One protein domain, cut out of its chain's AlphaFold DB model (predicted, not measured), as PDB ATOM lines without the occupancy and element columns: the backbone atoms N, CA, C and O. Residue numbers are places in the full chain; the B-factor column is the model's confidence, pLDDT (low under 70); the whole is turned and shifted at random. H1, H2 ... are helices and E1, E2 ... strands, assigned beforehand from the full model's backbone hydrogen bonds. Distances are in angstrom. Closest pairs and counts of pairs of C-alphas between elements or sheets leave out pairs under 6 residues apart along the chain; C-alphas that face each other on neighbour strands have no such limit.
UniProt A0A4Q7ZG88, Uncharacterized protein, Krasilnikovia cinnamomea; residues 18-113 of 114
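This is residues 18 to 113 of the 114 residues of an uncharacterized protein of Krasilnikovia cinnamomea (UniProt A0A4Q7ZG88). A long helix, H5, runs out of a small body made of four short helices and a two-stranded hairpin, E1 and E2; its far part, residues 97 to 111, sticks out with the two residues after it as an arm at one end of the long axis, while the loop of the hairpin makes the other end. In the body, H3 packs on E2, H4 reaches E1, and H1 and H2 pack on H5 near its first turns. The printed part has 96 residues, with five named helices and two named strands in the order H1 H2 H3 H4 E1 E2 H5; the sheet is E1 - E2, antiparallel, and the class is mostly helix. The whole is loose, with a radius of gyration of the C-alphas of 17.2 A and spans of 70 by 25 by 21 A.

E1, residues 64 to 68, and E2, residues 77 to 81, form an antiparallel hairpin with 143 degrees between their directions; N 65 and O 80 are within hydrogen-bond range at 2.8 A, as are N 78 and O 67 at 3.0 A. H3, residues 40 to 48, comes closest to E2 with the C-alphas of Gln 44 and Gln 80, 6.2 A apart. H4, residues 52 to 60, comes closest to E1 at the C-alphas of Leu 58 and Val 64, 5.5 A. H3 and H4 are close but not clearly touching, at a steep tilt of 60 degrees, opposite ways; their closest C-alphas, of Val 47 and Arg 55, are 7.3 A apart. H2, residues 26 to 34, and H3 are near each other, with 7 pairs of C-alphas within 10 A. H5, residues 83 to 111, touches H2 with residues 88 to 93 alone, about perpendicular at 87 degrees; the closest C-alphas, of Thr 33 and Met 89, are 5.1 A apart. H1, residues 18 to 21, touches H5 at residues 88 to 92 alone, closest at the C-alphas of Val 21 and Val 88, 6.7 A. H3 and H4 are both apart from H5. Every O i to N i+4 pair is within hydrogen-bond range in H2, H4 and H5, and 4 of 5 in H3; H1 is too short for such a pair.

H1 begins at C-alpha 18, (-23.259, 46.859, 21.714). H2, H3 and H4 are 12.2 A, 12.7 A and 12.1 A long from first to last C-alpha. E1 is 13.0 A long and begins at C-alpha 64, (-7.424, 49.490, 23.095); E2 is 13.1 A. H5 is 42.9 A long and ends at C-alpha 111, (-38.998, 23.298, 42.514).

The C-alphas farthest apart, of Pro 73 and Arg 113, are 69.6 A apart. Residues 97 to 113 stand free; the body without them spans 44 by 24 by 19 A. The printed part has no cut and no long link. The mean pLDDT of the printed part is 82.3, and residues 69 to 76, 99 and 113 are under 70.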
ATOM      1  N   ALA A  18     -22.461  47.961  22.254       81.75
ATOM      2  CA  ALA A  18     -23.259  46.859  21.714       81.75
ATOM      3  C   ALA A  18     -22.850  46.445  20.288       81.75
ATOM      4  O   ALA A  18     -22.972  45.279  19.910       81.75
ATOM      5  N   GLU A  19     -22.367  47.381  19.472       83.62
ATOM      6  CA  GLU A  19     -21.803  47.061  18.159       83.62
ATOM      7  C   GLU A  19     -20.408  46.457  18.296       83.62
ATOM      8  O   GLU A  19     -20.093  45.503  17.592       83.62
ATOM      9  N   ALA A  20     -19.586  46.963  19.219       83.12
ATOM     10  CA  ALA A  20     -18.221  46.489  19.419       83.12
ATOM     11  C   ALA A  20     -18.197  45.023  19.860       83.12
ATOM     12  O   ALA A  20     -17.411  44.249  19.314       83.12
ATOM     13  N   VAL A  21     -19.113  44.626  20.753       84.56
ATOM     14  CA  VAL A  21     -19.291  43.236  21.211       84.56
ATOM     15  C   VAL A  21     -19.492  42.262  20.044       84.56
ATOM     16  O   VAL A  21     -18.941  41.166  20.068       84.56
ATOM     17  N   GLN A  22     -20.195  42.662  18.976       85.00
ATOM     18  CA  GLN A  22     -20.464  41.791  17.817       85.00
ATOM     19  C   GLN A  22     -19.203  41.422  17.021       85.00
ATOM     20  O   GLN A  22     -19.214  40.450  16.265       85.00
ATOM     21  N   PHE A  23     -18.122  42.191  17.170       84.69
ATOM     22  CA  PHE A  23     -16.840  41.939  16.507       84.69
ATOM     23  C   PHE A  23     -15.854  41.160  17.384       84.69
ATOM     24  O   PHE A  23     -14.763  40.819  16.917       84.69
ATOM     25  N   LEU A  24     -16.211  40.877  18.640       87.50
ATOM     26  CA  LEU A  24     -15.364  40.140  19.568       87.50
ATOM     27  C   LEU A  24     -15.657  38.646  19.494       87.50
ATOM     28  O   LEU A  24     -16.794  38.206  19.332       87.50
ATOM     29  N   THR A  25     -14.604  37.845  19.632       89.00
ATOM     30  CA  THR A  25     -14.768  36.405  19.830       89.00
ATOM     31  C   THR A  25     -15.294  36.138  21.243       89.00
ATOM     32  O   THR A  25     -14.942  36.896  22.148       89.00
ATOM     33  N   PRO A  26     -16.046  35.045  21.470       88.00
ATOM     34  CA  PRO A  26     -16.565  34.697  22.794       88.00
ATOM     35  C   PRO A  26     -15.498  34.697  23.896       88.00
ATOM     36  O   PRO A  26     -15.688  35.376  24.894       88.00
ATOM     37  N   ASP A  27     -14.330  34.080  23.669       89.62
ATOM     38  CA  ASP A  27     -13.208  34.096  24.630       89.62
ATOM     39  C   ASP A  27     -12.728  35.508  25.000       89.62
ATOM     40  O   ASP A  27     -12.234  35.762  26.093       89.62
ATOM     41  N   LEU A  28     -12.806  36.438  24.050       90.12
ATOM     42  CA  LEU A  28     -12.314  37.797  24.235       90.12
ATOM     43  C   LEU A  28     -13.348  38.643  24.973       90.12
ATOM     44  O   LEU A  28     -12.973  39.518  25.744       90.12
ATOM     45  N   LEU A  29     -14.631  38.364  24.736       90.81
ATOM     46  CA  LEU A  29     -15.730  38.927  25.501       90.81
ATOM     47  C   LEU A  29     -15.683  38.428  26.950       90.81
ATOM     48  O   LEU A  29     -15.671  39.257  27.846       90.81
ATOM     49  N   GLU A  30     -15.539  37.116  27.164       90.00
ATOM     50  CA  GLU A  30     -15.369  36.499  28.490       90.00
ATOM     51  C   GLU A  30     -14.179  37.113  29.237       90.00
ATOM     52  O   GLU A  30     -14.323  37.586  30.360       90.00
ATOM     53  N   PHE A  31     -13.027  37.244  28.570       91.62
ATOM     54  CA  PHE A  31     -11.865  37.923  29.141       91.62
ATOM     55  C   PHE A  31     -12.149  39.377  29.555       91.62
ATOM     56  O   PHE A  31     -11.635  39.839  30.571       91.62
ATOM     57  N   LEU A  32     -12.922  40.135  28.769       91.44
ATOM     58  CA  LEU A  32     -13.286  41.510  29.128       91.44
ATOM     59  C   LEU A  32     -14.267  41.531  30.306       91.44
ATOM     60  O   LEU A  32     -14.100  42.357  31.204       91.44
ATOM     61  N   THR A  33     -15.235  40.618  30.337       90.56
ATOM     62  CA  THR A  33     -16.168  40.463  31.456       90.56
ATOM     63  C   THR A  33     -15.437  40.119  32.754       90.56
ATOM     64  O   THR A  33     -15.676  40.761  33.774       90.56
ATOM     65  N   ASP A  34     -14.448  39.222  32.712       90.06
ATOM     66  CA  ASP A  34     -13.601  38.869  33.863       90.06
ATOM     67  C   ASP A  34     -12.805  40.060  34.425       90.06
ATOM     68  O   ASP A  34     -12.431  40.092  35.602       90.06
ATOM     69  N   LEU A  35     -12.513  41.056  33.583       90.75
ATOM     70  CA  LEU A  35     -11.831  42.282  33.991       90.75
ATOM     71  C   LEU A  35     -12.784  43.346  34.545       90.75
ATOM     72  O   LEU A  35     -12.314  44.367  35.062       90.75
ATOM     73  N   TYR A  36     -14.097  43.129  34.479       88.88
ATOM     74  CA  TYR A  36     -15.068  44.065  35.019       88.88
ATOM     75  C   TYR A  36     -14.911  44.196  36.543       88.88
ATOM     76  O   TYR A  36     -14.915  43.226  37.298       88.88
ATOM     77  N   GLY A  37     -14.717  45.431  37.013       83.88
ATOM     78  CA  GLY A  37     -14.443  45.727  38.424       83.88
ATOM     79  C   GLY A  37     -12.985  45.531  38.864       83.88
ATOM     80  O   GLY A  37     -12.644  45.882  39.998       83.88
ATOM     81  N   ALA A  38     -12.096  45.042  37.991       87.62
ATOM     82  CA  ALA A  38     -10.669  44.978  38.287       87.62
ATOM     83  C   ALA A  38     -10.040  46.390  38.324       87.62
ATOM     84  O   ALA A  38     -10.425  47.276  37.554       87.62
ATOM     85  N   PRO A  39      -9.020  46.635  39.173       86.69
ATOM     86  CA  PRO A  39      -8.267  47.882  39.129       86.69
ATOM     87  C   PRO A  39      -7.646  48.100  37.745       86.69
ATOM     88  O   PRO A  39      -7.092  47.169  37.159       86.69
ATOM     89  N   ALA A  40      -7.653  49.344  37.258       80.94
ATOM     90  CA  ALA A  40      -7.164  49.671  35.916       80.94
ATOM     91  C   ALA A  40      -5.740  49.150  35.647       80.94
ATOM     92  O   ALA A  40      -5.471  48.657  34.560       80.94
ATOM     93  N   SER A  41      -4.837  49.184  36.633       83.38
ATOM     94  CA  SER A  41      -3.477  48.640  36.501       83.38
ATOM     95  C   SER A  41      -3.445  47.134  36.212       83.38
ATOM     96  O   SER A  41      -2.597  46.678  35.448       83.38
ATOM     97  N   ILE A  42      -4.371  46.368  36.793       87.19
ATOM     98  CA  ILE A  42      -4.494  44.924  36.576       87.19
ATOM     99  C   ILE A  42      -5.058  44.651  35.185       87.19
ATOM    100  O   ILE A  42      -4.465  43.878  34.436       87.19
ATOM    101  N   ALA A  43      -6.132  45.346  34.804       86.56
ATOM    102  CA  ALA A  43      -6.727  45.226  33.474       86.56
ATOM    103  C   ALA A  43      -5.705  45.566  32.368       86.56
ATOM    104  O   ALA A  43      -5.539  44.822  31.400       86.56
ATOM    105  N   GLN A  44      -4.940  46.645  32.553       86.44
ATOM    106  CA  GLN A  44      -3.876  47.072  31.637       86.44
ATOM    107  C   GLN A  44      -2.749  46.040  31.519       86.44
ATOM    108  O   GLN A  44      -2.212  45.843  30.432       86.44
ATOM    109  N   GLY A  45      -2.382  45.375  32.617       87.12
ATOM    110  CA  GLY A  45      -1.399  44.293  32.590       87.12
ATOM    111  C   GLY A  45      -1.926  43.060  31.857       87.12
ATOM    112  O   GLY A  45      -1.230  42.502  31.011       87.12
ATOM    113  N   ALA A  46      -3.174  42.675  32.129       89.06
ATOM    114  CA  ALA A  46      -3.811  41.512  31.522       89.06
ATOM    115  C   ALA A  46      -3.873  41.628  29.992       89.06
ATOM    116  O   ALA A  46      -3.542  40.677  29.285       89.06
ATOM    117  N   VAL A  47      -4.199  42.813  29.465       89.69
ATOM    118  CA  VAL A  47      -4.278  43.021  28.013       89.69
ATOM    119  C   VAL A  47      -2.915  42.947  27.307       89.69
ATOM    120  O   VAL A  47      -2.860  42.570  26.135       89.69
ATOM    121  N   GLN A  48      -1.797  43.215  28.002       89.00
ATOM    122  CA  GLN A  48      -0.456  43.018  27.422       89.00
ATOM    123  C   GLN A  48      -0.118  41.540  27.214       89.00
ATOM    124  O   GLN A  48       0.649  41.210  26.310       89.00
ATOM    125  N   LEU A  49      -0.668  40.662  28.058       90.12
ATOM    126  CA  LEU A  49      -0.393  39.223  28.042       90.12
ATOM    127  C   LEU A  49      -1.198  38.479  26.972       90.12
ATOM    128  O   LEU A  49      -0.926  37.309  26.704       90.12
ATOM    129  N   LEU A  50      -2.172  39.146  26.350       89.56
ATOM    130  CA  LEU A  50      -2.987  38.544  25.308       89.56
ATOM    131  C   LEU A  50      -2.150  38.152  24.075       89.56
ATOM    132  O   LEU A  50      -1.216  38.864  23.678       89.56
ATOM    133  N   PRO A  51      -2.528  37.061  23.385       89.88
ATOM    134  CA  PRO A  51      -1.947  36.709  22.098       89.88
ATOM    135  C   PRO A  51      -2.036  37.867  21.096       89.88
ATOM    136  O   PRO A  51      -2.951  38.688  21.138       89.88
ATOM    137  N   PHE A  52      -1.098  37.921  20.145       87.69
ATOM    138  CA  PHE A  52      -1.070  38.979  19.125       87.69
ATOM    139  C   PHE A  52      -2.407  39.133  18.380       87.69
ATOM    140  O   PHE A  52      -2.861  40.256  18.190       87.69
ATOM    141  N   GLY A  53      -3.064  38.025  18.014       87.12
ATOM    142  CA  GLY A  53      -4.358  38.063  17.321       87.12
ATOM    143  C   GLY A  53      -5.449  38.755  18.140       87.12
ATOM    144  O   GLY A  53      -6.116  39.653  17.640       87.12
ATOM    145  N   SER A  54      -5.562  38.411  19.423       89.81
ATOM    146  CA  SER A  54      -6.497  39.028  20.368       89.81
ATOM    147  C   SER A  54      -6.241  40.530  20.527       89.81
ATOM    148  O   SER A  54      -7.166  41.335  20.445       89.81
ATOM    149  N   ARG A  55      -4.969  40.928  20.663       90.00
ATOM    150  CA  ARG A  55      -4.573  42.345  20.748       90.00
ATOM    151  C   ARG A  55      -4.892  43.110  19.462       90.00
ATOM    152  O   ARG A  55      -5.374  44.237  19.530       90.00
ATOM    153  N   ALA A  56      -4.679  42.495  18.299       88.25
ATOM    154  CA  ALA A  56      -5.007  43.094  17.008       88.25
ATOM    155  C   ALA A  56      -6.517  43.330  16.843       88.25
ATOM    156  O   ALA A  56      -6.910  44.373  16.326       88.25
ATOM    157  N   VAL A  57      -7.362  42.409  17.320       90.31
ATOM    158  CA  VAL A  57      -8.826  42.582  17.319       90.31
ATOM    159  C   VAL A  57      -9.246  43.728  18.240       90.31
ATOM    160  O   VAL A  57     -10.025  44.584  17.824       90.31
ATOM    161  N   LEU A  58      -8.689  43.806  19.452       89.75
ATOM    162  CA  LEU A  58      -8.963  44.916  20.376       89.75
ATOM    163  C   LEU A  58      -8.533  46.274  19.800       89.75
ATOM    164  O   LEU A  58      -9.210  47.280  20.009       89.75
ATOM    165  N   LEU A  59      -7.420  46.317  19.061       89.94
ATOM    166  CA  LEU A  59      -6.961  47.525  18.368       89.94
ATOM    167  C   LEU A  59      -7.887  47.896  17.205       89.94
ATOM    168  O   LEU A  59      -8.247  49.061  17.053       89.94
ATOM    169  N   ALA A  60      -8.292  46.915  16.396       87.69
ATOM    170  CA  ALA A  60      -9.168  47.126  15.245       87.69
ATOM    171  C   ALA A  60     -10.572  47.605  15.646       87.69
ATOM    172  O   ALA A  60     -11.195  48.369  14.913       87.69
ATOM    173  N   THR A  61     -11.048  47.179  16.817       86.62
ATOM    174  CA  THR A  61     -12.334  47.594  17.401       86.62
ATOM    175  C   THR A  61     -12.245  48.902  18.193       86.62
ATOM    176  O   THR A  61     -13.267  49.429  18.617       86.62
ATOM    177  N   GLY A  62     -11.040  49.455  18.388       88.19
ATOM    178  CA  GLY A  62     -10.830  50.687  19.153       88.19
ATOM    179  C   GLY A  62     -11.009  50.530  20.668       88.19
ATOM    180  O   GLY A  62     -11.065  51.528  21.390       88.19
ATOM    181  N   LEU A  63     -11.080  49.293  21.166       88.69
ATOM    182  CA  LEU A  63     -11.175  48.986  22.596       88.69
ATOM    183  C   LEU A  63      -9.843  49.217  23.311       88.69
ATOM    184  O   LEU A  63      -9.801  49.563  24.489       88.69
ATOM    185  N   VAL A  64      -8.733  49.084  22.591       91.00
ATOM    186  CA  VAL A  64      -7.424  49.490  23.095       91.00
ATOM    187  C   VAL A  64      -6.744  50.442  22.132       91.00
ATOM    188  O   VAL A  64      -6.975  50.430  20.926       91.00
ATOM    189  N   THR A  65      -5.869  51.265  22.687       89.19
ATOM    190  CA  THR A  65      -5.012  52.196  21.961       89.19
ATOM    191  C   THR A  65      -3.562  51.924  22.323       89.19
ATOM    192  O   THR A  65      -3.264  51.495  23.435       89.19
ATOM    193  N   ILE A  66      -2.648  52.151  21.383       87.25
ATOM    194  CA  ILE A  66      -1.216  52.068  21.670       87.25
ATOM    195  C   ILE A  66      -0.783  53.407  22.250       87.25
ATOM    196  O   ILE A  66      -0.966  54.459  21.632       87.25
ATOM    197  N   ARG A  67      -0.170  53.355  23.428       83.44
ATOM    198  CA  ARG A  67       0.607  54.453  23.975       83.44
ATOM    199  C   ARG A  67       2.090  54.128  23.905       83.44
ATOM    200  O   ARG A  67       2.526  53.085  24.382       83.44
ATOM    201  N   SER A  68       2.854  55.070  23.367       76.31
ATOM    202  CA  SER A  68       4.308  55.093  23.515       76.31
ATOM    203  C   SER A  68       4.664  55.632  24.897       76.31
ATOM    204  O   SER A  68       4.168  56.690  25.298       76.31
ATOM    205  N   ASP A  69       5.518  54.919  25.624       68.94
ATOM    206  CA  ASP A  69       5.900  55.252  27.000       68.94
ATOM    207  C   ASP A  69       7.084  56.233  27.124       68.94
ATOM    208  O   ASP A  69       7.550  56.514  28.228       68.94
ATOM    209  N   GLY A  70       7.541  56.849  26.029       61.62
ATOM    210  CA  GLY A  70       8.589  57.867  26.083       61.62
ATOM    211  C   GLY A  70       9.191  58.208  24.727       61.62
ATOM    212  O   GLY A  70       8.653  57.849  23.689       61.62
ATOM    213  N   ALA A  71      10.319  58.922  24.740       54.62
ATOM    214  CA  ALA A  71      11.120  59.243  23.559       54.62
ATOM    215  C   ALA A  71      12.492  58.556  23.684       54.62
ATOM    216  O   ALA A  71      13.474  59.168  24.099       54.62
ATOM    217  N   GLY A  72      12.552  57.258  23.388       58.34
ATOM    218  CA  GLY A  72      13.786  56.467  23.431       58.34
ATOM    219  C   GLY A  72      13.754  55.218  22.536       58.34
ATOM    220  O   GLY A  72      12.680  54.776  22.143       58.34
ATOM    221  N   PRO A  73      14.912  54.642  22.178       54.81
ATOM    222  CA  PRO A  73      14.996  53.477  21.288       54.81
ATOM    223  C   PRO A  73      14.501  52.162  21.917       54.81
ATOM    224  O   PRO A  73      14.352  51.179  21.202       54.81
ATOM    225  N   GLU A  74      14.227  52.147  23.226       57.88
ATOM    226  CA  GLU A  74      13.737  50.981  23.984       57.88
ATOM    227  C   GLU A  74      12.231  51.072  24.295       57.88
ATOM    228  O   GLU A  74      11.746  50.425  25.218       57.88
ATOM    229  N   GLN A  75      11.496  51.916  23.561       61.94
ATOM    230  CA  GLN A  75      10.067  52.154  23.785       61.94
ATOM    231  C   GLN A  75       9.261  50.858  23.681       61.94
ATOM    232  O   GLN A  75       9.188  50.238  22.615       61.94
ATOM    233  N   GLY A  76       8.619  50.490  24.787       61.47
ATOM    234  CA  GLY A  76       7.578  49.479  24.791       61.47
ATOM    235  C   GLY A  76       6.278  50.096  24.289       61.47
ATOM    236  O   GLY A  76       5.841  51.137  24.777       61.47
ATOM    237  N   GLU A  77       5.637  49.460  23.314       72.75
ATOM    238  CA  GLU A  77       4.247  49.772  22.989       72.75
ATOM    239  C   GLU A  77       3.361  49.221  24.109       72.75
ATOM    240  O   GLU A  77       3.286  48.006  24.306       72.75
ATOM    241  N   ILE A  78       2.701  50.109  24.856       84.62
ATOM    242  CA  ILE A  78       1.772  49.721  25.918       84.62
ATOM    243  C   ILE A  78       0.351  49.874  25.390       84.62
ATOM    244  O   ILE A  78      -0.052  50.950  24.943       84.62
ATOM    245  N   LEU A  79      -0.429  48.799  25.462       87.31
ATOM    246  CA  LEU A  79      -1.863  48.856  25.177       87.31
ATOM    247  C   LEU A  79      -2.636  49.480  26.338       87.31
ATOM    248  O   LEU A  79      -2.542  49.001  27.464       87.31
ATOM    249  N   GLN A  80      -3.439  50.496  26.042       89.50
ATOM    250  CA  GLN A  80      -4.314  51.158  26.996       89.50
ATOM    251  C   GLN A  80      -5.777  50.992  26.585       89.50
ATOM    252  O   GLN A  80      -6.141  51.349  25.466       89.50
ATOM    253  N   PHE A  81      -6.621  50.507  27.499       90.25
ATOM    254  CA  PHE A  81      -8.073  50.502  27.310       90.25
ATOM    255  C   PHE A  81      -8.627  51.907  27.054       90.25
ATOM    256  O   PHE A  81      -8.205  52.876  27.696       90.25
ATOM    257  N   SER A  82      -9.561  51.995  26.110       89.50
ATOM    258  CA  SER A  82     -10.377  53.180  25.853       89.50
ATOM    259  C   SER A  82     -11.619  53.197  26.749       89.50
ATOM    260  O   SER A  82     -11.969  52.186  27.357       89.50
ATOM    261  N   ASP A  83     -12.316  54.333  26.803       88.44
ATOM    262  CA  ASP A  83     -13.595  54.443  27.520       88.44
ATOM    263  C   ASP A  83     -14.628  53.437  26.978       88.44
ATOM    264  O   ASP A  83     -15.307  52.768  27.753       88.44
ATOM    265  N   LEU A  84     -14.642  53.224  25.655       88.06
ATOM    266  CA  LEU A  84     -15.483  52.224  24.993       88.06
ATOM    267  C   LEU A  84     -15.223  50.803  25.514       88.06
ATOM    268  O   LEU A  84     -16.154  50.014  25.628       88.06
ATOM    269  N   ALA A  85     -13.981  50.455  25.857       89.25
ATOM    270  CA  ALA A  85     -13.702  49.144  26.435       89.25
ATOM    271  C   ALA A  85     -14.316  48.968  27.817       89.25
ATOM    272  O   ALA A  85     -14.841  47.896  28.097       89.25
ATOM    273  N   PHE A  86     -14.308  50.006  28.653       88.38
ATOM    274  CA  PHE A  86     -14.981  49.941  29.948       88.38
ATOM    275  C   PHE A  86     -16.503  49.844  29.791       88.38
ATOM    276  O   PHE A  86     -17.139  49.103  30.538       88.38
ATOM    277  N   GLU A  87     -17.081  50.516  28.793       89.00
ATOM    278  CA  GLU A  87     -18.503  50.368  28.452       89.00
ATOM    279  C   GLU A  87     -18.840  48.950  27.963       89.00
ATOM    280  O   GLU A  87     -19.857  48.384  28.366       89.00
ATOM    281  N   VAL A  88     -17.977  48.345  27.138       88.31
ATOM    282  CA  VAL A  88     -18.125  46.950  26.687       88.31
ATOM    283  C   VAL A  88     -18.032  45.973  27.857       88.31
ATOM    284  O   VAL A  88     -18.881  45.094  27.957       88.31
ATOM    285  N   MET A  89     -17.056  46.141  28.757       90.06
ATOM    286  CA  MET A  89     -16.925  45.305  29.959       90.06
ATOM    287  C   MET A  89     -18.184  45.377  30.831       90.06
ATOM    288  O   MET A  89     -18.665  44.349  31.294       90.06
ATOM    289  N   ALA A  90     -18.738  46.579  31.025       86.75
ATOM    290  CA  ALA A  90     -19.964  46.769  31.796       86.75
ATOM    291  C   ALA A  90     -21.178  46.113  31.123       86.75
ATOM    292  O   ALA A  90     -21.916  45.380  31.772       86.75
ATOM    293  N   THR A  91     -21.344  46.324  29.813       85.19
ATOM    294  CA  THR A  91     -22.458  45.748  29.041       85.19
ATOM    295  C   THR A  91     -22.413  44.219  29.060       85.19
ATOM    296  O   THR A  91     -23.434  43.572  29.260       85.19
ATOM    297  N   ALA A  92     -21.223  43.638  28.890       83.25
ATOM    298  CA  ALA A  92     -21.040  42.191  28.883       83.25
ATOM    299  C   ALA A  92     -21.295  41.557  30.262       83.25
ATOM    300  O   ALA A  92     -21.857  40.466  30.338       83.25
ATOM    301  N   ALA A  93     -20.924  42.245  31.346       81.81
ATOM    302  CA  ALA A  93     -21.199  41.790  32.706       81.81
ATOM    303  C   ALA A  93     -22.692  41.863  33.067       81.81
ATOM    304  O   ALA A  93     -23.200  40.966  33.739       81.81
ATOM    305  N   ASP A  94     -23.404  42.903  32.622       79.94
ATOM    306  CA  ASP A  94     -24.847  43.036  32.863       79.94
ATOM    307  C   ASP A  94     -25.643  41.915  32.164       79.94
ATOM    308  O   ASP A  94     -26.523  41.313  32.786       79.94
ATOM    309  N   ASP A  95     -25.285  41.563  30.922       74.19
ATOM    310  CA  ASP A  95     -25.916  40.453  30.186       74.19
ATOM    311  C   ASP A  95     -25.714  39.092  30.891       74.19
ATOM    312  O   ASP A  95     -26.646  38.284  30.969       74.19
ATOM    313  N   GLU A  96     -24.528  38.838  31.457       70.75
ATOM    314  CA  GLU A  96     -24.253  37.604  32.210       70.75
ATOM    315  C   GLU A  96     -25.099  37.519  33.492       70.75
ATOM    316  O   GLU A  96     -25.650  36.463  33.828       70.75
ATOM    317  N   ILE A  97     -25.259  38.643  34.200       70.81
ATOM    318  CA  ILE A  97     -26.073  38.719  35.420       70.81
ATOM    319  C   ILE A  97     -27.548  38.431  35.110       70.81
ATOM    320  O   ILE A  97     -28.191  37.674  35.851       70.81
ATOM    321  N   ASP A  98     -28.079  38.988  34.021       70.44
ATOM    322  CA  ASP A  98     -29.464  38.768  33.600       70.44
ATOM    323  C   ASP A  98     -29.721  37.305  33.205       70.44
ATOM    324  O   ASP A  98     -30.756  36.728  33.575       70.44
ATOM    325  N   GLU A  99     -28.769  36.657  32.525       69.12
ATOM    326  CA  GLU A  99     -28.882  35.242  32.174       69.12
ATOM    327  C   GLU A  99     -28.894  34.345  33.422       69.12
ATOM    328  O   GLU A  99     -29.770  33.483  33.574       69.12
ATOM    329  N   VAL A 100     -27.975  34.579  34.363       71.19
ATOM    330  CA  VAL A 100     -27.908  33.818  35.620       71.19
ATOM    331  C   VAL A 100     -29.176  34.023  36.456       71.19
ATOM    332  O   VAL A 100     -29.722  33.059  37.008       71.19
ATOM    333  N   ALA A 101     -29.699  35.251  36.522       71.19
ATOM    334  CA  ALA A 101     -30.945  35.552  37.223       71.19
ATOM    335  C   ALA A 101     -32.148  34.817  36.603       71.19
ATOM    336  O   ALA A 101     -32.971  34.243  37.330       71.19
ATOM    337  N   ALA A 102     -32.230  34.769  35.270       72.12
ATOM    338  CA  ALA A 102     -33.274  34.040  34.555       72.12
ATOM    339  C   ALA A 102     -33.192  32.521  34.800       72.12
ATOM    340  O   ALA A 102     -34.214  31.877  35.077       72.12
ATOM    341  N   GLN A 103     -31.984  31.945  34.769       72.62
ATOM    342  CA  GLN A 103     -31.768  30.525  35.067       72.62
ATOM    343  C   GLN A 103     -32.142  30.184  36.519       72.62
ATOM    344  O   GLN A 103     -32.842  29.195  36.770       72.62
ATOM    345  N   ALA A 104     -31.751  31.023  37.482       72.62
ATOM    346  CA  ALA A 104     -32.104  30.843  38.888       72.62
ATOM    347  C   ALA A 104     -33.628  30.879  39.108       72.62
ATOM    348  O   ALA A 104     -34.180  30.012  39.795       72.62
ATOM    349  N   ALA A 105     -34.328  31.828  38.475       78.56
ATOM    350  CA  ALA A 105     -35.785  31.917  38.537       78.56
ATOM    351  C   ALA A 105     -36.470  30.655  37.975       78.56
ATOM    352  O   ALA A 105     -37.437  30.164  38.568       78.56
ATOM    353  N   ALA A 106     -35.947  30.084  36.884       78.94
ATOM    354  CA  ALA A 106     -36.467  28.848  36.298       78.94
ATOM    355  C   ALA A 106     -36.309  27.636  37.237       78.94
ATOM    356  O   ALA A 106     -37.251  26.853  37.395       78.94
ATOM    357  N   ILE A 107     -35.161  27.505  37.914       80.88
ATOM    358  CA  ILE A 107     -34.910  26.430  38.890       80.88
ATOM    359  C   ILE A 107     -35.866  26.540  40.085       80.88
ATOM    360  O   ILE A 107     -36.464  25.543  40.502       80.88
ATOM    361  N   VAL A 108     -36.051  27.751  40.625       83.00
ATOM    362  CA  VAL A 108     -36.982  27.994  41.740       83.00
ATOM    363  C   VAL A 108     -38.421  27.675  41.325       83.00
ATOM    364  O   VAL A 108     -39.132  26.984  42.059       83.00
ATOM    365  N   ALA A 109     -38.844  28.097  40.131       77.00
ATOM    366  CA  ALA A 109     -40.179  27.808  39.609       77.00
ATOM    367  C   ALA A 109     -40.424  26.304  39.384       77.00
ATOM    368  O   ALA A 109     -41.520  25.816  39.663       77.00
ATOM    369  N   ALA A 110     -39.412  25.558  38.923       76.25
ATOM    370  CA  ALA A 110     -39.494  24.106  38.768       76.25
ATOM    371  C   ALA A 110     -39.639  23.390  40.122       76.25
ATOM    372  O   ALA A 110     -40.421  22.449  40.241       76.25
ATOM    373  N   ARG A 111     -38.945  23.873  41.161       75.38
ATOM    374  CA  ARG A 111     -38.998  23.298  42.514       75.38
ATOM    375  C   ARG A 111     -40.313  23.563  43.251       75.38
ATOM    376  O   ARG A 111     -40.678  22.776  44.111       75.38
ATOM    377  N   LEU A 112     -41.019  24.646  42.924       70.19
ATOM    378  CA  LEU A 112     -42.325  24.979  43.512       70.19
ATOM    379  C   LEU A 112     -43.506  24.235  42.859       70.19
ATOM    380  O   LEU A 112     -44.614  24.288  43.386       70.19
ATOM    381  N   ARG A 113     -43.294  23.573  41.711       61.53
ATOM    382  CA  ARG A 113     -44.324  22.801  40.985       61.53
ATOM    383  C   ARG A 113     -44.239  21.279  41.174       61.53
ATOM    384  O   ARG A 113     -45.116  20.590  40.654       61.53
TER     385      ARG A 113